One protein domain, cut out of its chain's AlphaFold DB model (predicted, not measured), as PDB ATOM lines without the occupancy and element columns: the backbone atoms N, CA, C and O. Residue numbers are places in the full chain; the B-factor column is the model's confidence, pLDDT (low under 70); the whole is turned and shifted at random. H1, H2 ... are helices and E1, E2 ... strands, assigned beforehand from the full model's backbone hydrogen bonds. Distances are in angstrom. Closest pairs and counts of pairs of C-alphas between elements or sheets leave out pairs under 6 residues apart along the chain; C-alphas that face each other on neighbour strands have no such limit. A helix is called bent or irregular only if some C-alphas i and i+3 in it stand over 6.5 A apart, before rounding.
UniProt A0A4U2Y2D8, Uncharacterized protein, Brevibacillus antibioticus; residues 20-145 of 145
ATOM      1  N   TRP A  20      65.242 -64.111  68.928       88.31
ATOM      2  CA  TRP A  20      65.840 -65.356  69.415       88.31
ATOM      3  C   TRP A  20      64.910 -66.575  69.345       88.31
ATOM      4  O   TRP A  20      65.414 -67.699  69.415       88.31
ATOM      5  N   ALA A  21      63.597 -66.375  69.205       87.38
ATOM      6  CA  ALA A  21      62.613 -67.442  69.039       87.38
ATOM      7  C   ALA A  21      62.333 -67.769  67.561       87.38
ATOM      8  O   ALA A  21      61.784 -68.826  67.252       87.38
ATOM      9  N   ILE A  22      62.766 -66.919  66.626       83.19
ATOM     10  CA  ILE A  22      62.589 -67.147  65.189       83.19
ATOM     11  C   ILE A  22      63.712 -68.051  64.657       83.19
ATOM     12  O   ILE A  22      64.889 -67.862  64.959       83.19
ATOM     13  N   GLY A  23      63.358 -69.019  63.809       76.69
ATOM     14  CA  GLY A  23      64.319 -69.869  63.100       76.69
ATOM     15  C   GLY A  23      64.637 -71.186  63.811       76.69
ATOM     16  O   GLY A  23      63.815 -71.732  64.548       76.69
ATOM     17  N   LYS A  24      65.816 -71.756  63.524       75.62
ATOM     18  CA  LYS A  24      66.217 -73.062  64.064       75.62
ATOM     19  C   LYS A  24      66.547 -72.926  65.546       75.62
ATOM     20  O   LYS A  24      67.511 -72.251  65.905       75.62
ATOM     21  N   GLN A  25      65.788 -73.623  66.382       80.56
ATOM     22  CA  GLN A  25      66.047 -73.644  67.813       80.56
ATOM     23  C   GLN A  25      67.102 -74.678  68.188       80.56
ATOM     24  O   GLN A  25      67.264 -75.718  67.542       80.56
ATOM     25  N   ASN A  26      67.867 -74.336  69.217       72.12
ATOM     26  CA  ASN A  26      68.906 -75.166  69.802       72.12
ATOM     27  C   ASN A  26      68.384 -75.869  71.066       72.12
ATOM     28  O   ASN A  26      67.204 -75.797  71.411       72.12
ATOM     29  N   ILE A  27      69.270 -76.598  71.744       75.25
ATOM     30  CA  ILE A  27      68.973 -77.184  73.054       75.25
ATOM     31  C   ILE A  27      68.560 -76.087  74.050       75.25
ATOM     32  O   ILE A  27      69.122 -74.995  74.018       75.25
ATOM     33  N   ARG A  28      67.637 -76.410  74.969       88.44
ATOM     34  CA  ARG A  28      67.121 -75.508  76.025       88.44
ATOM     35  C   ARG A  28      66.205 -74.381  75.512       88.44
ATOM     36  O   ARG A  28      66.271 -73.243  75.976       88.44
ATOM     37  N   PHE A  29      65.345 -74.730  74.562       92.25
ATOM     38  CA  PHE A  29      64.224 -73.918  74.105       92.25
ATOM     39  C   PHE A  29      62.905 -74.608  74.475       92.25
ATOM     40  O   PHE A  29      62.775 -75.820  74.296       92.25
ATOM     41  N   TRP A  30      61.933 -73.840  74.960       93.31
ATOM     42  CA  TRP A  30      60.595 -74.311  75.312       93.31
ATOM     43  C   TRP A  30      59.541 -73.487  74.588       93.31
ATOM     44  O   TRP A  30      59.701 -72.284  74.395       93.31
ATOM     45  N   TYR A  31      58.448 -74.150  74.230       92.50
ATOM     46  CA  TYR A  31      57.311 -73.558  73.544       92.50
ATOM     47  C   TYR A  31      56.012 -74.099  74.125       92.50
ATOM     48  O   TYR A  31      55.962 -75.254  74.561       92.50
ATOM     49  N   TYR A  32      54.986 -73.261  74.123       92.50
ATOM     50  CA  TYR A  32      53.623 -73.610  74.483       92.50
ATOM     51  C   TYR A  32      52.646 -72.760  73.683       92.50
ATOM     52  O   TYR A  32      52.879 -71.575  73.480       92.50
ATOM     53  N   GLU A  33      51.559 -73.378  73.243       91.44
ATOM     54  CA  GLU A  33      50.414 -72.708  72.641       91.44
ATOM     55  C   GLU A  33      49.166 -73.224  73.353       91.44
ATOM     56  O   GLU A  33      49.017 -74.438  73.536       91.44
ATOM     57  N   ASN A  34      48.312 -72.314  73.814       87.69
ATOM     58  CA  ASN A  34      47.057 -72.684  74.461       87.69
ATOM     59  C   ASN A  34      45.914 -72.846  73.440       87.69
ATOM     60  O   ASN A  34      46.075 -72.627  72.243       87.69
ATOM     61  N   GLU A  35      44.725 -73.219  73.917       86.19
ATOM     62  CA  GLU A  35      43.537 -73.424  73.069       86.19
ATOM     63  C   GLU A  35      43.014 -72.151  72.378       86.19
ATOM     64  O   GLU A  35      42.196 -72.239  71.463       86.19
ATOM     65  N   HIS A  36      43.497 -70.976  72.789       86.50
ATOM     66  CA  HIS A  36      43.180 -69.683  72.189       86.50
ATOM     67  C   HIS A  36      44.215 -69.241  71.140       86.50
ATOM     68  O   HIS A  36      44.054 -68.177  70.546       86.50
ATOM     69  N   GLY A  37      45.256 -70.047  70.888       85.25
ATOM     70  CA  GLY A  37      46.356 -69.694  69.986       85.25
ATOM     71  C   GLY A  37      47.370 -68.731  70.609       85.25
ATOM     72  O   GLY A  37      48.190 -68.149  69.899       85.25
ATOM     73  N   GLU A  38      47.338 -68.530  71.929       88.88
ATOM     74  CA  GLU A  38      48.329 -67.702  72.611       88.88
ATOM     75  C   GLU A  38      49.625 -68.488  72.759       88.88
ATOM     76  O   GLU A  38      49.679 -69.544  73.396       88.88
ATOM     77  N   GLN A  39      50.677 -67.954  72.149       91.38
ATOM     78  CA  GLN A  39      51.977 -68.597  72.080       91.38
ATOM     79  C   GLN A  39      52.926 -68.056  73.143       91.38
ATOM     80  O   GLN A  39      53.021 -66.852  73.362       91.38
ATOM     81  N   TRP A  40      53.692 -68.951  73.746       93.19
ATOM     82  CA  TRP A  40      54.670 -68.667  74.781       93.19
ATOM     83  C   TRP A  40      55.985 -69.358  74.448       93.19
ATOM     84  O   TRP A  40      56.012 -70.509  74.007       93.19
ATOM     85  N   VAL A  41      57.092 -68.651  74.651       94.06
ATOM     86  CA  VAL A  41      58.439 -69.142  74.357       94.06
ATOM     87  C   VAL A  41      59.382 -68.847  75.503       94.06
ATOM     88  O   VAL A  41      59.316 -67.797  76.144       94.06
ATOM     89  N   ALA A  42      60.300 -69.775  75.743       95.88
ATOM     90  CA  ALA A  42      61.397 -69.566  76.665       95.88
ATOM     91  C   ALA A  42      62.696 -70.143  76.113       95.88
ATOM     92  O   ALA A  42      62.701 -71.145  75.397       95.88
ATOM     93  N   LYS A  43      63.812 -69.515  76.468       94.81
ATOM     94  CA  LYS A  43      65.145 -69.940  76.051       94.81
ATOM     95  C   LYS A  43      66.144 -69.703  77.164       94.81
ATOM     96  O   LYS A  43      66.225 -68.600  77.695       94.81
ATOM     97  N   LEU A  44      66.924 -70.727  77.489       94.06
ATOM     98  CA  LEU A  44      68.033 -70.590  78.424       94.06
ATOM     99  C   LEU A  44      69.318 -70.298  77.648       94.06
ATOM    100  O   LEU A  44      69.792 -71.144  76.885       94.06
ATOM    101  N   ASP A  45      69.884 -69.114  77.865       88.88
ATOM    102  CA  ASP A  45      71.172 -68.700  77.316       88.88
ATOM    103  C   ASP A  45      72.177 -68.511  78.455       88.88
ATOM    104  O   ASP A  45      72.107 -67.545  79.214       88.88
ATOM    105  N   LYS A  46      73.093 -69.477  78.594       84.56
ATOM    106  CA  LYS A  46      74.057 -69.571  79.702       84.56
ATOM    107  C   LYS A  46      73.362 -69.463  81.068       84.56
ATOM    108  O   LYS A  46      72.684 -70.399  81.484       84.56
ATOM    109  N   GLU A  47      73.513 -68.328  81.740       89.69
ATOM    110  CA  GLU A  47      73.008 -68.054  83.086       89.69
ATOM    111  C   GLU A  47      71.668 -67.310  83.096       89.69
ATOM    112  O   GLU A  47      71.147 -67.003  84.168       89.69
ATOM    113  N   THR A  48      71.106 -67.000  81.927       93.25
ATOM    114  CA  THR A  48      69.917 -66.156  81.802       93.25
ATOM    115  C   THR A  48      68.788 -66.910  81.121       93.25
ATOM    116  O   THR A  48      68.914 -67.364  79.980       93.25
ATOM    117  N   LEU A  49      67.651 -67.018  81.807       96.62
ATOM    118  CA  LEU A  49      66.427 -67.547  81.220       96.62
ATOM    119  C   LEU A  49      65.617 -66.397  80.617       96.62
ATOM    120  O   LEU A  49      65.196 -65.494  81.335       96.62
ATOM    121  N   LYS A  50      65.378 -66.449  79.307       95.69
ATOM    122  CA  LYS A  50      64.506 -65.514  78.591       95.69
ATOM    123  C   LYS A  50      63.118 -66.114  78.446       95.69
ATOM    124  O   LYS A  50      63.006 -67.288  78.092       95.69
ATOM    125  N   VAL A  51      62.083 -65.320  78.684       95.50
ATOM    126  CA  VAL A  51      60.675 -65.714  78.540       95.50
ATOM    127  C   VAL A  51      59.917 -64.606  77.815       95.50
ATOM    128  O   VAL A  51      60.151 -63.424  78.072       95.50
ATOM    129  N   SER A  52      59.018 -64.977  76.908       93.94
ATOM    130  CA  SER A  52      58.136 -64.048  76.197       93.94
ATOM    131  C   SER A  52      56.836 -64.747  75.784       93.94
ATOM    132  O   SER A  52      56.804 -65.973  75.651       93.94
ATOM    133  N   GLY A  53      55.767 -63.978  75.584       91.50
ATOM    134  CA  GLY A  53      54.453 -64.493  75.197       91.50
ATOM    135  C   GLY A  53      53.682 -63.543  74.291       91.50
ATOM    136  O   GLY A  53      53.840 -62.325  74.374       91.50
ATOM    137  N   LEU A  54      52.831 -64.098  73.433       83.19
ATOM    138  CA  LEU A  54      52.009 -63.359  72.482       83.19
ATOM    139  C   LEU A  54      50.979 -62.473  73.192       83.19
ATOM    140  O   LEU A  54      50.827 -61.312  72.817       83.19
ATOM    141  N   ASP A  55      50.328 -62.998  74.234       85.31
ATOM    142  CA  ASP A  55      49.277 -62.294  74.987       85.31
ATOM    143  C   ASP A  55      49.788 -60.991  75.634       85.31
ATOM    144  O   ASP A  55      49.109 -59.971  75.702       85.31
ATOM    145  N   ILE A  56      51.075 -60.961  75.984       82.56
ATOM    146  CA  ILE A  56      51.748 -59.782  76.542       82.56
ATOM    147  C   ILE A  56      52.472 -58.939  75.479       82.56
ATOM    148  O   ILE A  56      53.381 -58.168  75.798       82.56
ATOM    149  N   GLY A  57      52.112 -59.102  74.202       86.19
ATOM    150  CA  GLY A  57      52.696 -58.361  73.083       86.19
ATOM    151  C   GLY A  57      54.171 -58.679  72.840       86.19
ATOM    152  O   GLY A  57      54.934 -57.785  72.473       86.19
ATOM    153  N   TRP A  58      54.582 -59.924  73.088       91.12
ATOM    154  CA  TRP A  58      55.961 -60.404  72.973       91.12
ATOM    155  C   TRP A  58      56.980 -59.689  73.875       91.12
ATOM    156  O   TRP A  58      58.186 -59.743  73.617       91.12
ATOM    157  N   LYS A  59      56.534 -59.067  74.977       90.75
ATOM    158  CA  LYS A  59      57.440 -58.481  75.977       90.75
ATOM    159  C   LYS A  59      58.435 -59.532  76.478       90.75
ATOM    160  O   LYS A  59      58.054 -60.584  76.982       90.75
ATOM    161  N   GLU A  60      59.720 -59.219  76.363       91.62
ATOM    162  CA  GLU A  60      60.792 -60.086  76.840       91.62
ATOM    163  C   GLU A  60      61.081 -59.824  78.319       91.62
ATOM    164  O   GLU A  60      61.189 -58.675  78.759       91.62
ATOM    165  N   ILE A  61      61.223 -60.903  79.084       92.81
ATOM    166  CA  ILE A  61      61.760 -60.877  80.441       92.81
ATOM    167  C   ILE A  61      62.973 -61.788  80.500       92.81
ATOM    168  O   ILE A  61      62.960 -62.908  79.991       92.81
ATOM    169  N   GLU A  62      64.011 -61.292  81.158       94.56
ATOM    170  CA  GLU A  62      65.226 -62.030  81.462       94.56
ATOM    171  C   GLU A  62      65.279 -62.288  82.967       94.56
ATOM    172  O   GLU A  62      65.066 -61.377  83.768       94.56
ATOM    173  N   LEU A  63      65.524 -63.541  83.342       94.56
ATOM    174  CA  LEU A  63      65.532 -63.998  84.725       94.56
ATOM    175  C   LEU A  63      66.919 -64.523  85.095       94.56
ATOM    176  O   LEU A  63      67.479 -65.384  84.406       94.56
ATOM    177  N   THR A  64      67.449 -64.028  86.212       94.56
ATOM    178  CA  THR A  64      68.625 -64.595  86.883       94.56
ATOM    179  C   THR A  64      68.258 -65.891  87.608       94.56
ATOM    180  O   THR A  64      67.084 -66.162  87.848       94.56
ATOM    181  N   LEU A  65      69.253 -66.689  88.016       93.94
ATOM    182  CA  LEU A  65      69.005 -67.911  88.798       93.94
ATOM    183  C   LEU A  65      68.159 -67.636  90.056       93.94
ATOM    184  O   LEU A  65      67.215 -68.371  90.321       93.94
ATOM    185  N   GLU A  66      68.465 -66.564  90.788       92.44
ATOM    186  CA  GLU A  66      67.723 -66.178  91.996       92.44
ATOM    187  C   GLU A  66      66.255 -65.856  91.677       92.44
ATOM    188  O   GLU A  66      65.344 -66.342  92.348       92.44
ATOM    189  N   GLN A  67      66.009 -65.112  90.593       93.44
ATOM    190  CA  GLN A  67      64.652 -64.806  90.138       93.44
ATOM    191  C   GLN A  67      63.917 -66.059  89.654       93.44
ATOM    192  O   GLN A  67      62.738 -66.219  89.953       93.44
ATOM    193  N   VAL A  68      64.591 -66.970  88.947       94.81
ATOM    194  CA  VAL A  68      64.000 -68.241  88.503       94.81
ATOM    195  C   VAL A  68      63.578 -69.097  89.698       94.81
ATOM    196  O   VAL A  68      62.484 -69.661  89.687       94.81
ATOM    197  N   GLU A  69      64.413 -69.194  90.734       93.88
ATOM    198  CA  GLU A  69      64.091 -69.965  91.940       93.88
ATOM    199  C   GLU A  69      62.902 -69.369  92.702       93.88
ATOM    200  O   GLU A  69      61.986 -70.113  93.069       93.88
ATOM    201  N   ALA A  70      62.881 -68.045  92.874       91.62
ATOM    202  CA  ALA A  70      61.808 -67.352  93.577       91.62
ATOM    203  C   ALA A  70      60.480 -67.364  92.798       91.62
ATOM    204  O   ALA A  70      59.417 -67.604  93.373       91.62
ATOM    205  N   GLU A  71      60.521 -67.173  91.477       92.88
ATOM    206  CA  GLU A  71      59.329 -67.271  90.629       92.88
ATOM    207  C   GLU A  71      58.776 -68.693  90.595       92.88
ATOM    208  O   GLU A  71      57.560 -68.883  90.654       92.88
ATOM    209  N   ARG A  72      59.647 -69.711  90.558       94.69
ATOM    210  CA  ARG A  72      59.212 -71.110  90.618       94.69
ATOM    211  C   ARG A  72      58.452 -71.370  91.912       94.69
ATOM    212  O   ARG A  72      57.397 -71.997  91.867       94.69
ATOM    213  N   GLU A  73      58.983 -70.919  93.046       91.31
ATOM    214  CA  GLU A  73      58.320 -71.060  94.344       91.31
ATOM    215  C   GLU A  73      56.953 -70.368  94.340       91.31
ATOM    216  O   GLU A  73      55.941 -71.050  94.499       91.31
ATOM    217  N   ARG A  74      56.897 -69.069  94.011       89.75
ATOM    218  CA  ARG A  74      55.645 -68.296  93.954       89.75
ATOM    219  C   ARG A  74      54.586 -68.946  93.061       89.75
ATOM    220  O   ARG A  74      53.413 -69.032  93.433       89.75
ATOM    221  N   ILE A  75      54.969 -69.366  91.856       91.62
ATOM    222  CA  ILE A  75      54.031 -69.935  90.881       91.62
ATOM    223  C   ILE A  75      53.556 -71.316  91.343       91.62
ATOM    224  O   ILE A  75      52.366 -71.617  91.241       91.62
ATOM    225  N   THR A  76      54.443 -72.132  91.918       90.19
ATOM    226  CA  THR A  76      54.082 -73.447  92.470       90.19
ATOM    227  C   THR A  76      53.134 -73.314  93.662       90.19
ATOM    228  O   THR A  76      52.140 -74.037  93.729       90.19
ATOM    229  N   GLU A  77      53.379 -72.365  94.570       86.88
ATOM    230  CA  GLU A  77      52.469 -72.055  95.681       86.88
ATOM    231  C   GLU A  77      51.079 -71.660  95.166       86.88
ATOM    232  O   GLU A  77      50.062 -72.169  95.644       86.88
ATOM    233  N   ARG A  78      51.018 -70.804  94.138       85.38
ATOM    234  CA  ARG A  78      49.749 -70.387  93.528       85.38
ATOM    235  C   ARG A  78      49.007 -71.557  92.878       85.38
ATOM    236  O   ARG A  78      47.796 -71.676  93.058       85.38
ATOM    237  N   LEU A  79      49.709 -72.442  92.172       87.88
ATOM    238  CA  LEU A  79      49.130 -73.661  91.589       87.88
ATOM    239  C   LEU A  79      48.594 -74.621  92.662       87.88
ATOM    240  O   LEU A  79      47.505 -75.185  92.504       87.88
ATOM    241  N   LEU A  80      49.321 -74.783  93.769       85.19
ATOM    242  CA  LEU A  80      48.884 -75.588  94.909       85.19
ATOM    243  C   LEU A  80      47.599 -75.018  95.517       85.19
ATOM    244  O   LEU A  80      46.630 -75.749  95.717       85.19
ATOM    245  N   LEU A  81      47.555 -73.707  95.749       80.94
ATOM    246  CA  LEU A  81      46.383 -73.021  96.289       80.94
ATOM    247  C   LEU A  81      45.154 -73.151  95.390       80.94
ATOM    248  O   LEU A  81      44.063 -73.419  95.888       80.94
ATOM    249  N   LEU A  82      45.331 -73.022  94.075       81.06
ATOM    250  CA  LEU A  82      44.265 -73.237  93.090       81.06
ATOM    251  C   LEU A  82      43.762 -74.684  93.066       81.06
ATOM    252  O   LEU A  82      42.616 -74.934  92.694       81.06
ATOM    253  N   SER A  83      44.613 -75.639  93.438       80.19
ATOM    254  CA  SER A  83      44.238 -77.050  93.544       80.19
ATOM    255  C   SER A  83      43.477 -77.321  94.842       80.19
ATOM    256  O   SER A  83      42.451 -77.996  94.827       80.19
ATOM    257  N   ILE A  84      43.936 -76.748  95.958       77.00
ATOM    258  CA  ILE A  84      43.319 -76.917  97.280       77.00
ATOM    259  C   ILE A  84      41.968 -76.200  97.368       77.00
ATOM    260  O   ILE A  84      41.031 -76.748  97.942       77.00
ATOM    261  N   SER A  85      41.826 -75.011  96.775       72.44
ATOM    262  CA  SER A  85      40.568 -74.248  96.800       72.44
ATOM    263  C   SER A  85      39.407 -74.963  96.104       72.44
ATOM    264  O   SER A  85      38.248 -74.686  96.400       72.44
ATOM    265  N   LYS A  86      39.702 -75.924  95.220       76.69
ATOM    266  CA  LYS A  86      38.706 -76.776  94.558       76.69
ATOM    267  C   LYS A  86      38.212 -77.931  95.434       76.69
ATOM    268  O   LYS A  86      37.290 -78.631  95.023       76.69
ATOM    269  N   ILE A  87      38.805 -78.154  96.611       76.31
ATOM    270  CA  ILE A  87      38.412 -79.222  97.536       76.31
ATOM    271  C   ILE A  87      37.233 -78.737  98.400       76.31
ATOM    272  O   ILE A  87      37.412 -77.821  99.213       76.31
ATOM    273  N   PRO A  88      36.041 -79.358  98.295       69.81
ATOM    274  CA  PRO A  88      34.884 -78.977  99.102       69.81
ATOM    275  C   PRO A  88      35.165 -79.101 100.607       69.81
ATOM    276  O   PRO A  88      35.847 -80.028 101.040       69.81
ATOM    277  N   ASN A  89      34.606 -78.194 101.414       67.50
ATOM    278  CA  ASN A  89      34.609 -78.202 102.891       67.50
ATOM    279  C   ASN A  89      35.973 -78.078 103.610       67.50
ATOM    280  O   ASN A  89      35.989 -77.888 104.823       67.50
ATOM    281  N   VAL A  90      37.105 -78.156 102.902       64.31
ATOM    282  CA  VAL A  90      38.467 -78.030 103.472       64.31
ATOM    283  C   VAL A  90      39.253 -76.894 102.810       64.31
ATOM    284  O   VAL A  90      40.063 -76.231 103.462       64.31
ATOM    285  N   GLY A  91      38.991 -76.635 101.525       61.59
ATOM    286  CA  GLY A  91      39.801 -75.750 100.695       61.59
ATOM    287  C   GLY A  91      39.813 -74.290 101.135       61.59
ATOM    288  O   GLY A  91      40.869 -73.671 101.124       61.59
ATOM    289  N   GLU A  92      38.678 -73.734 101.562       63.00
ATOM    290  CA  GLU A  92      38.554 -72.289 101.811       63.00
ATOM    291  C   GLU A  92      39.310 -71.812 103.057       63.00
ATOM    292  O   GLU A  92      40.080 -70.851 102.991       63.00
ATOM    293  N   THR A  93      39.132 -72.496 104.191       68.69
ATOM    294  CA  THR A  93      39.792 -72.135 105.455       68.69
ATOM    295  C   THR A  93      41.298 -72.373 105.379       68.69
ATOM    296  O   THR A  93      42.085 -71.533 105.822       68.69
ATOM    297  N   PHE A  94      41.715 -73.488 104.771       69.88
ATOM    298  CA  PHE A  94      43.129 -73.813 104.606       69.88
ATOM    299  C   PHE A  94      43.817 -72.873 103.607       69.88
ATOM    300  O   PHE A  94      44.884 -72.344 103.911       69.88
ATOM    301  N   ALA A  95      43.200 -72.601 102.449       67.00
ATOM    302  CA  ALA A  95      43.765 -71.684 101.461       67.00
ATOM    303  C   ALA A  95      43.925 -70.266 102.026       67.00
ATOM    304  O   ALA A  95      44.941 -69.628 101.767       67.00
ATOM    305  N   ARG A  96      42.973 -69.789 102.842       67.62
ATOM    306  CA  ARG A  96      43.067 -68.469 103.487       67.62
ATOM    307  C   ARG A  96      44.230 -68.390 104.479       67.62
ATOM    308  O   ARG A  96      45.046 -67.480 104.375       67.62
ATOM    309  N   SER A  97      44.350 -69.367 105.382       70.50
ATOM    310  CA  SER A  97      45.444 -69.412 106.366       70.50
ATOM    311  C   SER A  97      46.821 -69.573 105.705       70.50
ATOM    312  O   SER A  97      47.797 -68.927 106.099       70.50
ATOM    313  N   TYR A  98      46.902 -70.384 104.647       69.50
ATOM    314  CA  TYR A  98      48.126 -70.532 103.869       69.50
ATOM    315  C   TYR A  98      48.498 -69.232 103.144       69.50
ATOM    316  O   TYR A  98      49.656 -68.830 103.194       69.50
ATOM    317  N   MET A  99      47.530 -68.534 102.536       64.69
ATOM    318  CA  MET A  99      47.757 -67.245 101.868       64.69
ATOM    319  C   MET A  99      48.309 -66.182 102.818       64.69
ATOM    320  O   MET A  99      49.267 -65.500 102.461       64.69
ATOM    321  N   GLU A 100      47.771 -66.058 104.031       66.44
ATOM    322  CA  GLU A 100      48.292 -65.118 105.037       66.44
ATOM    323  C   GLU A 100      49.765 -65.412 105.378       66.44
ATOM    324  O   GLU A 100      50.598 -64.504 105.474       66.44
ATOM    325  N   THR A 101      50.121 -66.695 105.464       63.12
ATOM    326  CA  THR A 101      51.488 -67.132 105.783       63.12
ATOM    327  C   THR A 101      52.449 -66.962 104.596       63.12
ATOM    328  O   THR A 101      53.582 -66.516 104.779       63.12
ATOM    329  N   ALA A 102      52.006 -67.276 103.375       59.25
ATOM    330  CA  ALA A 102      52.797 -67.172 102.146       59.25
ATOM    331  C   ALA A 102      53.044 -65.710 101.732       59.25
ATOM    332  O   ALA A 102      54.160 -65.350 101.356       59.25
ATOM    333  N   THR A 103      52.049 -64.832 101.901       56.66
ATOM    334  CA  THR A 103      52.180 -63.387 101.615       56.66
ATOM    335  C   THR A 103      53.272 -62.744 102.476       56.66
ATOM    336  O   THR A 103      53.997 -61.866 102.019       56.66
ATOM    337  N   THR A 104      53.452 -63.240 103.704       56.00
ATOM    338  CA  THR A 104      54.492 -62.772 104.634       56.00
ATOM    339  C   THR A 104      55.905 -63.219 104.225       56.00
ATOM    340  O   THR A 104      56.884 -62.597 104.632       56.00
ATOM    341  N   ARG A 105      56.045 -64.278 103.411       54.19
ATOM    342  CA  ARG A 105      57.346 -64.771 102.915       54.19
ATOM    343  C   ARG A 105      57.822 -64.049 101.655       54.19
ATOM    344  O   ARG A 105      59.022 -63.956 101.434       54.19
ATOM    345  N   GLN A 106      56.903 -63.519 100.849       52.78
ATOM    346  CA  GLN A 106      57.226 -62.885  99.562       52.78
ATOM    347  C   GLN A 106      57.746 -61.442  99.683       52.78
ATOM    348  O   GLN A 106      58.237 -60.887  98.705       52.78
ATOM    349  N   THR A 107      57.701 -60.829 100.867       51.41
ATOM    350  CA  THR A 107      58.161 -59.448 101.109       51.41
ATOM    351  C   THR A 107      59.683 -59.266 101.102       51.41
ATOM    352  O   THR A 107      60.142 -58.126 101.105       51.41
ATOM    353  N   SER A 108      60.477 -60.343 101.091       53.19
ATOM    354  CA  SER A 108      61.948 -60.274 101.128       53.19
ATOM    355  C   SER A 108      62.633 -60.424  99.769       53.19
ATOM    356  O   SER A 108      63.845 -60.219  99.691       53.19
ATOM    357  N   VAL A 109      61.899 -60.746  98.699       53.66
ATOM    358  CA  VAL A 109      62.486 -60.947  97.368       53.66
ATOM    359  C   VAL A 109      62.260 -59.711  96.503       53.66
ATOM    360  O   VAL A 109      61.156 -59.176  96.412       53.66
ATOM    361  N   GLN A 110      63.343 -59.252  95.876       58.97
ATOM    362  CA  GLN A 110      63.361 -58.250  94.810       58.97
ATOM    363  C   GLN A 110      62.200 -58.457  93.821       58.97
ATOM    364  O   GLN A 110      61.777 -59.585  93.586       58.97
ATOM    365  N   LYS A 111      61.710 -57.364  93.219       74.00
ATOM    366  CA  LYS A 111      60.586 -57.338  92.267       74.00
ATOM    367  C   LYS A 111      60.562 -58.580  91.355       74.00
ATOM    368  O   LYS A 111      61.385 -58.690  90.449       74.00
ATOM    369  N   LEU A 112      59.616 -59.484  91.614       83.75
ATOM    370  CA  LEU A 112      59.422 -60.740  90.887       83.75
ATOM    371  C   LEU A 112      58.897 -60.436  89.470       83.75
ATOM    372  O   LEU A 112      57.751 -59.991  89.347       83.75
ATOM    373  N   PRO A 113      59.702 -60.583  88.397       85.06
ATOM    374  CA  PRO A 113      59.354 -60.035  87.082       85.06
ATOM    375  C   PRO A 113      58.093 -60.634  86.443       85.06
ATOM    376  O   PRO A 113      57.364 -59.929  85.750       85.06
ATOM    377  N   LEU A 114      57.802 -61.910  86.701       88.25
ATOM    378  CA  LEU A 114      56.614 -62.612  86.200       88.25
ATOM    379  C   LEU A 114      55.378 -62.369  87.076       88.25
ATOM    380  O   LEU A 114      54.291 -62.851  86.757       88.25
ATOM    381  N   SER A 115      55.504 -61.665  88.205       84.81
ATOM    382  CA  SER A 115      54.354 -61.345  89.064       84.81
ATOM    383  C   SER A 115      53.399 -60.323  88.443       84.81
ATOM    384  O   SER A 115      52.224 -60.300  88.800       84.81
ATOM    385  N   GLU A 116      53.882 -59.528  87.483       82.75
ATOM    386  CA  GLU A 116      53.079 -58.558  86.727       82.75
ATOM    387  C   GLU A 116      52.235 -59.214  85.622       82.75
ATOM    388  O   GLU A 116      51.389 -58.551  85.024       82.75
ATOM    389  N   TRP A 117      52.472 -60.492  85.316       86.12
ATOM    390  CA  TRP A 117      51.779 -61.200  84.243       86.12
ATOM    391  C   TRP A 117      50.486 -61.834  84.746       86.12
ATOM    392  O   TRP A 117      50.450 -62.505  85.783       86.12
ATOM    393  N   ILE A 118      49.414 -61.640  83.981       84.88
ATOM    394  CA  ILE A 118      48.150 -62.338  84.185       84.88
ATOM    395  C   ILE A 118      48.263 -63.651  83.418       84.88
ATOM    396  O   ILE A 118      48.245 -63.644  82.199       84.88
ATOM    397  N   LEU A 119      48.432 -64.755  84.146       87.69
ATOM    398  CA  LEU A 119      48.596 -66.087  83.566       87.69
ATOM    399  C   LEU A 119      47.391 -66.964  83.905       87.69
ATOM    400  O   LEU A 119      46.957 -67.014  85.064       87.69
ATOM    401  N   ASN A 120      46.880 -67.692  82.918       89.56
ATOM    402  CA  ASN A 120      45.906 -68.756  83.142       89.56
ATOM    403  C   ASN A 120      46.579 -70.017  83.726       89.56
ATOM    404  O   ASN A 120      47.795 -70.093  83.914       89.56
ATOM    405  N   ASN A 121      45.781 -71.038  84.056       89.69
ATOM    406  CA  ASN A 121      46.301 -72.262  84.678       89.69
ATOM    407  C   ASN A 121      47.298 -73.013  83.784       89.69
ATOM    408  O   ASN A 121      48.277 -73.548  84.301       89.69
ATOM    409  N   GLY A 122      47.051 -73.064  82.473       90.44
ATOM    410  CA  GLY A 122      47.932 -73.744  81.525       90.44
ATOM    411  C   GLY A 122      49.284 -73.044  81.416       90.44
ATOM    412  O   GLY A 122      50.325 -73.689  81.503       90.44
ATOM    413  N   GLU A 123      49.275 -71.717  81.353       93.00
ATOM    414  CA  GLU A 123      50.483 -70.887  81.326       93.00
ATOM    415  C   GLU A 123      51.273 -70.970  82.625       93.00
ATOM    416  O   GLU A 123      52.494 -71.098  82.589       93.00
ATOM    417  N   MET A 124      50.589 -70.962  83.775       93.06
ATOM    418  CA  MET A 124      51.232 -71.159  85.076       93.06
ATOM    419  C   MET A 124      51.890 -72.540  85.185       93.06
ATOM    420  O   MET A 124      52.994 -72.657  85.716       93.06
ATOM    421  N   LEU A 125      51.246 -73.592  84.674       94.25
ATOM    422  CA  LEU A 125      51.835 -74.933  84.637       94.25
ATOM    423  C   LEU A 125      53.041 -74.989  83.695       94.25
ATOM    424  O   LEU A 125      54.087 -75.530  84.062       94.25
ATOM    425  N   TRP A 126      52.911 -74.404  82.505       95.50
ATOM    426  CA  TRP A 126      53.995 -74.352  81.538       95.50
ATOM    427  C   TRP A 126      55.204 -73.604  82.099       95.50
ATOM    428  O   TRP A 126      56.296 -74.173  82.146       95.50
ATOM    429  N   ILE A 127      55.026 -72.385  82.613       95.50
ATOM    430  CA  ILE A 127      56.137 -71.597  83.149       95.50
ATOM    431  C   ILE A 127      56.781 -72.296  84.353       95.50
ATOM    432  O   ILE A 127      58.004 -72.366  84.425       95.50
ATOM    433  N   ALA A 128      56.005 -72.922  85.247       95.69
ATOM    434  CA  ALA A 128      56.557 -73.694  86.360       95.69
ATOM    435  C   ALA A 128      57.441 -74.859  85.875       95.69
ATOM    436  O   ALA A 128      58.500 -75.119  86.457       95.69
ATOM    437  N   SER A 129      57.046 -75.527  84.785       96.12
ATOM    438  CA  SER A 129      57.844 -76.591  84.166       96.12
ATOM    439  C   SER A 129      59.148 -76.058  83.558       96.12
ATOM    440  O   SER A 129      60.207 -76.651  83.775       96.12
ATOM    441  N   VAL A 130      59.100 -74.901  82.885       96.81
ATOM    442  CA  VAL A 130      60.273 -74.226  82.309       96.81
ATOM    443  C   VAL A 130      61.256 -73.830  83.409       96.81
ATOM    444  O   VAL A 130      62.432 -74.184  83.335       96.81
ATOM    445  N   LEU A 131      60.777 -73.150  84.456       97.12
ATOM    446  CA  LEU A 131      61.612 -72.713  85.577       97.12
ATOM    447  C   LEU A 131      62.269 -73.917  86.269       97.12
ATOM    448  O   LEU A 131      63.472 -73.914  86.524       97.12
ATOM    449  N   THR A 132      61.507 -74.989  86.501       96.75
ATOM    450  CA  THR A 132      62.021 -76.233  87.094       96.75
ATOM    451  C   THR A 132      63.109 -76.874  86.232       96.75
ATOM    452  O   THR A 132      64.131 -77.311  86.762       96.75
ATOM    453  N   ALA A 133      62.922 -76.905  84.910       95.44
ATOM    454  CA  ALA A 133      63.897 -77.463  83.980       95.44
ATOM    455  C   ALA A 133      65.162 -76.597  83.845       95.44
ATOM    456  O   ALA A 133      66.241 -77.142  83.613       95.44
ATOM    457  N   ALA A 134      65.056 -75.273  83.992       95.94
ATOM    458  CA  ALA A 134      66.172 -74.341  83.829       95.94
ATOM    459  C   ALA A 134      67.149 -74.338  85.021       95.94
ATOM    460  O   ALA A 134      68.361 -74.250  84.815       95.94
ATOM    461  N   ILE A 135      66.649 -74.481  86.257       96.12
ATOM    462  CA  ILE A 135      67.446 -74.326  87.493       96.12
ATOM    463  C   ILE A 135      68.715 -75.194  87.534       96.12
ATOM    464  O   ILE A 135      69.778 -74.639  87.821       96.12
ATOM    465  N   PRO A 136      68.677 -76.518  87.262       94.50
ATOM    466  CA  PRO A 136      69.880 -77.348  87.353       94.50
ATOM    467  C   PRO A 136      70.989 -76.882  86.406       94.50
ATOM    468  O   PRO A 136      72.160 -76.876  86.777       94.50
ATOM    469  N   TYR A 137      70.619 -76.445  85.200       92.44
ATOM    470  CA  TYR A 137      71.577 -75.932  84.224       92.44
ATOM    471  C   TYR A 137      72.149 -74.589  84.659       92.44
ATOM    472  O   TYR A 137      73.358 -74.414  84.622       92.44
ATOM    473  N   MET A 138      71.307 -73.666  85.123       94.56
ATOM    474  CA  MET A 138      71.763 -72.357  85.602       94.56
ATOM    475  C   MET A 138      72.717 -72.479  86.799       94.56
ATOM    476  O   MET A 138      73.698 -71.745  86.868       94.56
ATOM    477  N   LYS A 139      72.477 -73.431  87.714       94.25
ATOM    478  CA  LYS A 139      73.406 -73.744  88.815       94.25
ATOM    479  C   LYS A 139      74.752 -74.235  88.300       94.25
ATOM    480  O   LYS A 139      75.787 -73.725  88.712       94.25
ATOM    481  N   TRP A 140      74.728 -75.173  87.359       92.06
ATOM    482  CA  TRP A 140      75.942 -75.725  86.769       92.06
ATOM    483  C   TRP A 140      76.767 -74.690  85.992       92.06
ATOM    484  O   TRP A 140      77.990 -74.712  86.075       92.06
ATOM    485  N   GLU A 141      76.128 -73.783  85.246       89.94
ATOM    486  CA  GLU A 141      76.839 -72.694  84.553       89.94
ATOM    487  C   GLU A 141      77.476 -71.724  85.563       89.94
ATOM    488  O   GLU A 141      78.636 -71.359  85.401       89.94
ATOM    489  N   LYS A 142      76.766 -71.388  86.653       88.62
ATOM    490  CA  LYS A 142      77.273 -70.504  87.715       88.62
ATOM    491  C   LYS A 142      78.466 -71.092  88.478       88.62
ATOM    492  O   LYS A 142      79.325 -70.346  88.919       88.62
ATOM    493  N   GLU A 143      78.524 -72.411  88.659       88.88
ATOM    494  CA  GLU A 143      79.654 -73.095  89.316       88.88
ATOM    495  C   GLU A 143      80.914 -73.174  88.438       88.88
ATOM    496  O   GLU A 143      81.999 -73.474  88.936       88.88
ATOM    497  N   LYS A 144      80.777 -72.947  87.128       84.88
ATOM    498  CA  LYS A 144      81.884 -72.993  86.165       84.88
ATOM    499  C   LYS A 144      82.584 -71.656  85.944       84.88
ATOM    500  O   LYS A 144      83.684 -71.669  85.386       84.88
ATOM    501  N   ASN A 145      81.938 -70.557  86.319       64.12
ATOM    502  CA  ASN A 145      82.422 -69.186  86.162       64.12
ATOM    503  C   ASN A 145      82.977 -68.649  87.484       64.12
ATOM    504  O   ASN A 145      83.936 -67.849  87.411       64.12
TER     505      ASN A 145
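What this domain is: This is residues 20 to 145 of the 145 residues of an uncharacterized protein of Brevibacillus antibioticus (UniProt A0A4U2Y2D8). A four-stranded antiparallel sheet has H4a, the first arm of the long bent helix H4, over one face and lying along the strands, while the other arm, H4b, only grazes the sheet; on H4a packs H1, the first helix of a long helical hairpin. H1 has only its first part, residues 65 to 71, near the sheet, and H2 folds back beside H1, away from both the sheet and H4a. The 126 printed residues have four named strands and four named helices, in the order E1 E2 E3 E4 H1 H2 H3 H4; the sheet runs E1, E2, E3, E4, and the class is mixed, helices and strands. The whole is compact, with a radius of gyration of the C-alphas of 15.9 A, and flat in outline, spanning 50 by 38 by 21 A.

How they stand to each other: Start at the sheet, with E1, residues 29 to 33, E2, residues 39 to 45, E3, residues 48 to 53, and E4, residues 61 to 63. It is a meander, each strand the antiparallel neighbour of the one before, in three hairpins; E1 and E4 are its edge strands. Between E1 and E2 look for N 30 and O 42, 2.8 A apart and within hydrogen-bond range; between E2 and E3, for N 50 and O 43, 2.8 A; between E3 and E4, for N 63 and O 49, 2.8 A. By its hydrogen bonds H4, residues 121 to 144, was assigned as one helix, but it is bent: C-alphas 133 and 136 are 6.9 A apart. Its arms H4a, residues 121 to 133, and H4b, residues 136 to 144, stand at a shallow tilt of 33 degrees, only just short of steep. H4a is on the sheet at a height of 9.7 A, over E2, and runs along the strands, at 13 degrees to E2 on the local plane; the closest C-alphas of H4a and E1 are those of Val 130 and Trp 30, 7.0 A apart. H4b only grazes the sheet, with residues 137 to 141. Next find H1, residues 65 to 84; it is the hub, touching three other helices. It touches H4a at a steep tilt of 39 degrees, opposite ways, closest at the C-alphas of Arg 72 and Ala 128, 5.6 A. H1 and H4a make two layers with the sheet, helices on one face of it. H2, residues 91 to 108, forms a helical hairpin with H1, at a shallow tilt of 14 degrees, opposite ways, closest at the C-alphas of Ile 84 and Gly 91, 5.0 A; H2 is not on the sheet and is apart from H4a. H3, residues 113 to 116, only grazes the sheet, with its residues 113 to 114, and only just touches H1, with 3 pairs of C-alphas within 8 A, closest at the C-alphas of Leu 114 and Glu 71, 7.0 A; H1 touches H3 with residues 67 to 71 alone. Every O i to N i+4 pair is within hydrogen-bond range in H1, H4a and H4b, against 10 of 14 in H2; H3 is too short for such a pair.

Where its parts are: Find C-alpha 29 at (64.224, -73.918, 74.105), where E1 begins. E2 is the longest strand, 19.9 A, and E3 follows with 16.9 A. H1 runs 28.5 A from C-alpha 65 at (69.005, -67.911, 88.798). H2 runs 27.0 A, with a kink of 27 degrees near residue 98; it is only just irregular, C-alphas 105 and 108 being 6.7 A apart. H4a covers 18.4 A and H4b 12.8 A, ending at C-alpha 144 at (81.884, -72.993, 86.165).

The domain as a whole: The two C-alphas farthest apart are those of Asn 89 and Asn 145, 51.5 A. The printed part has no cut and no long link; it ends at residue 145, the chain's last. Its mean pLDDT is 84.0, and residues 88 to 96, 98 to 110 and 145 of this model are under 70.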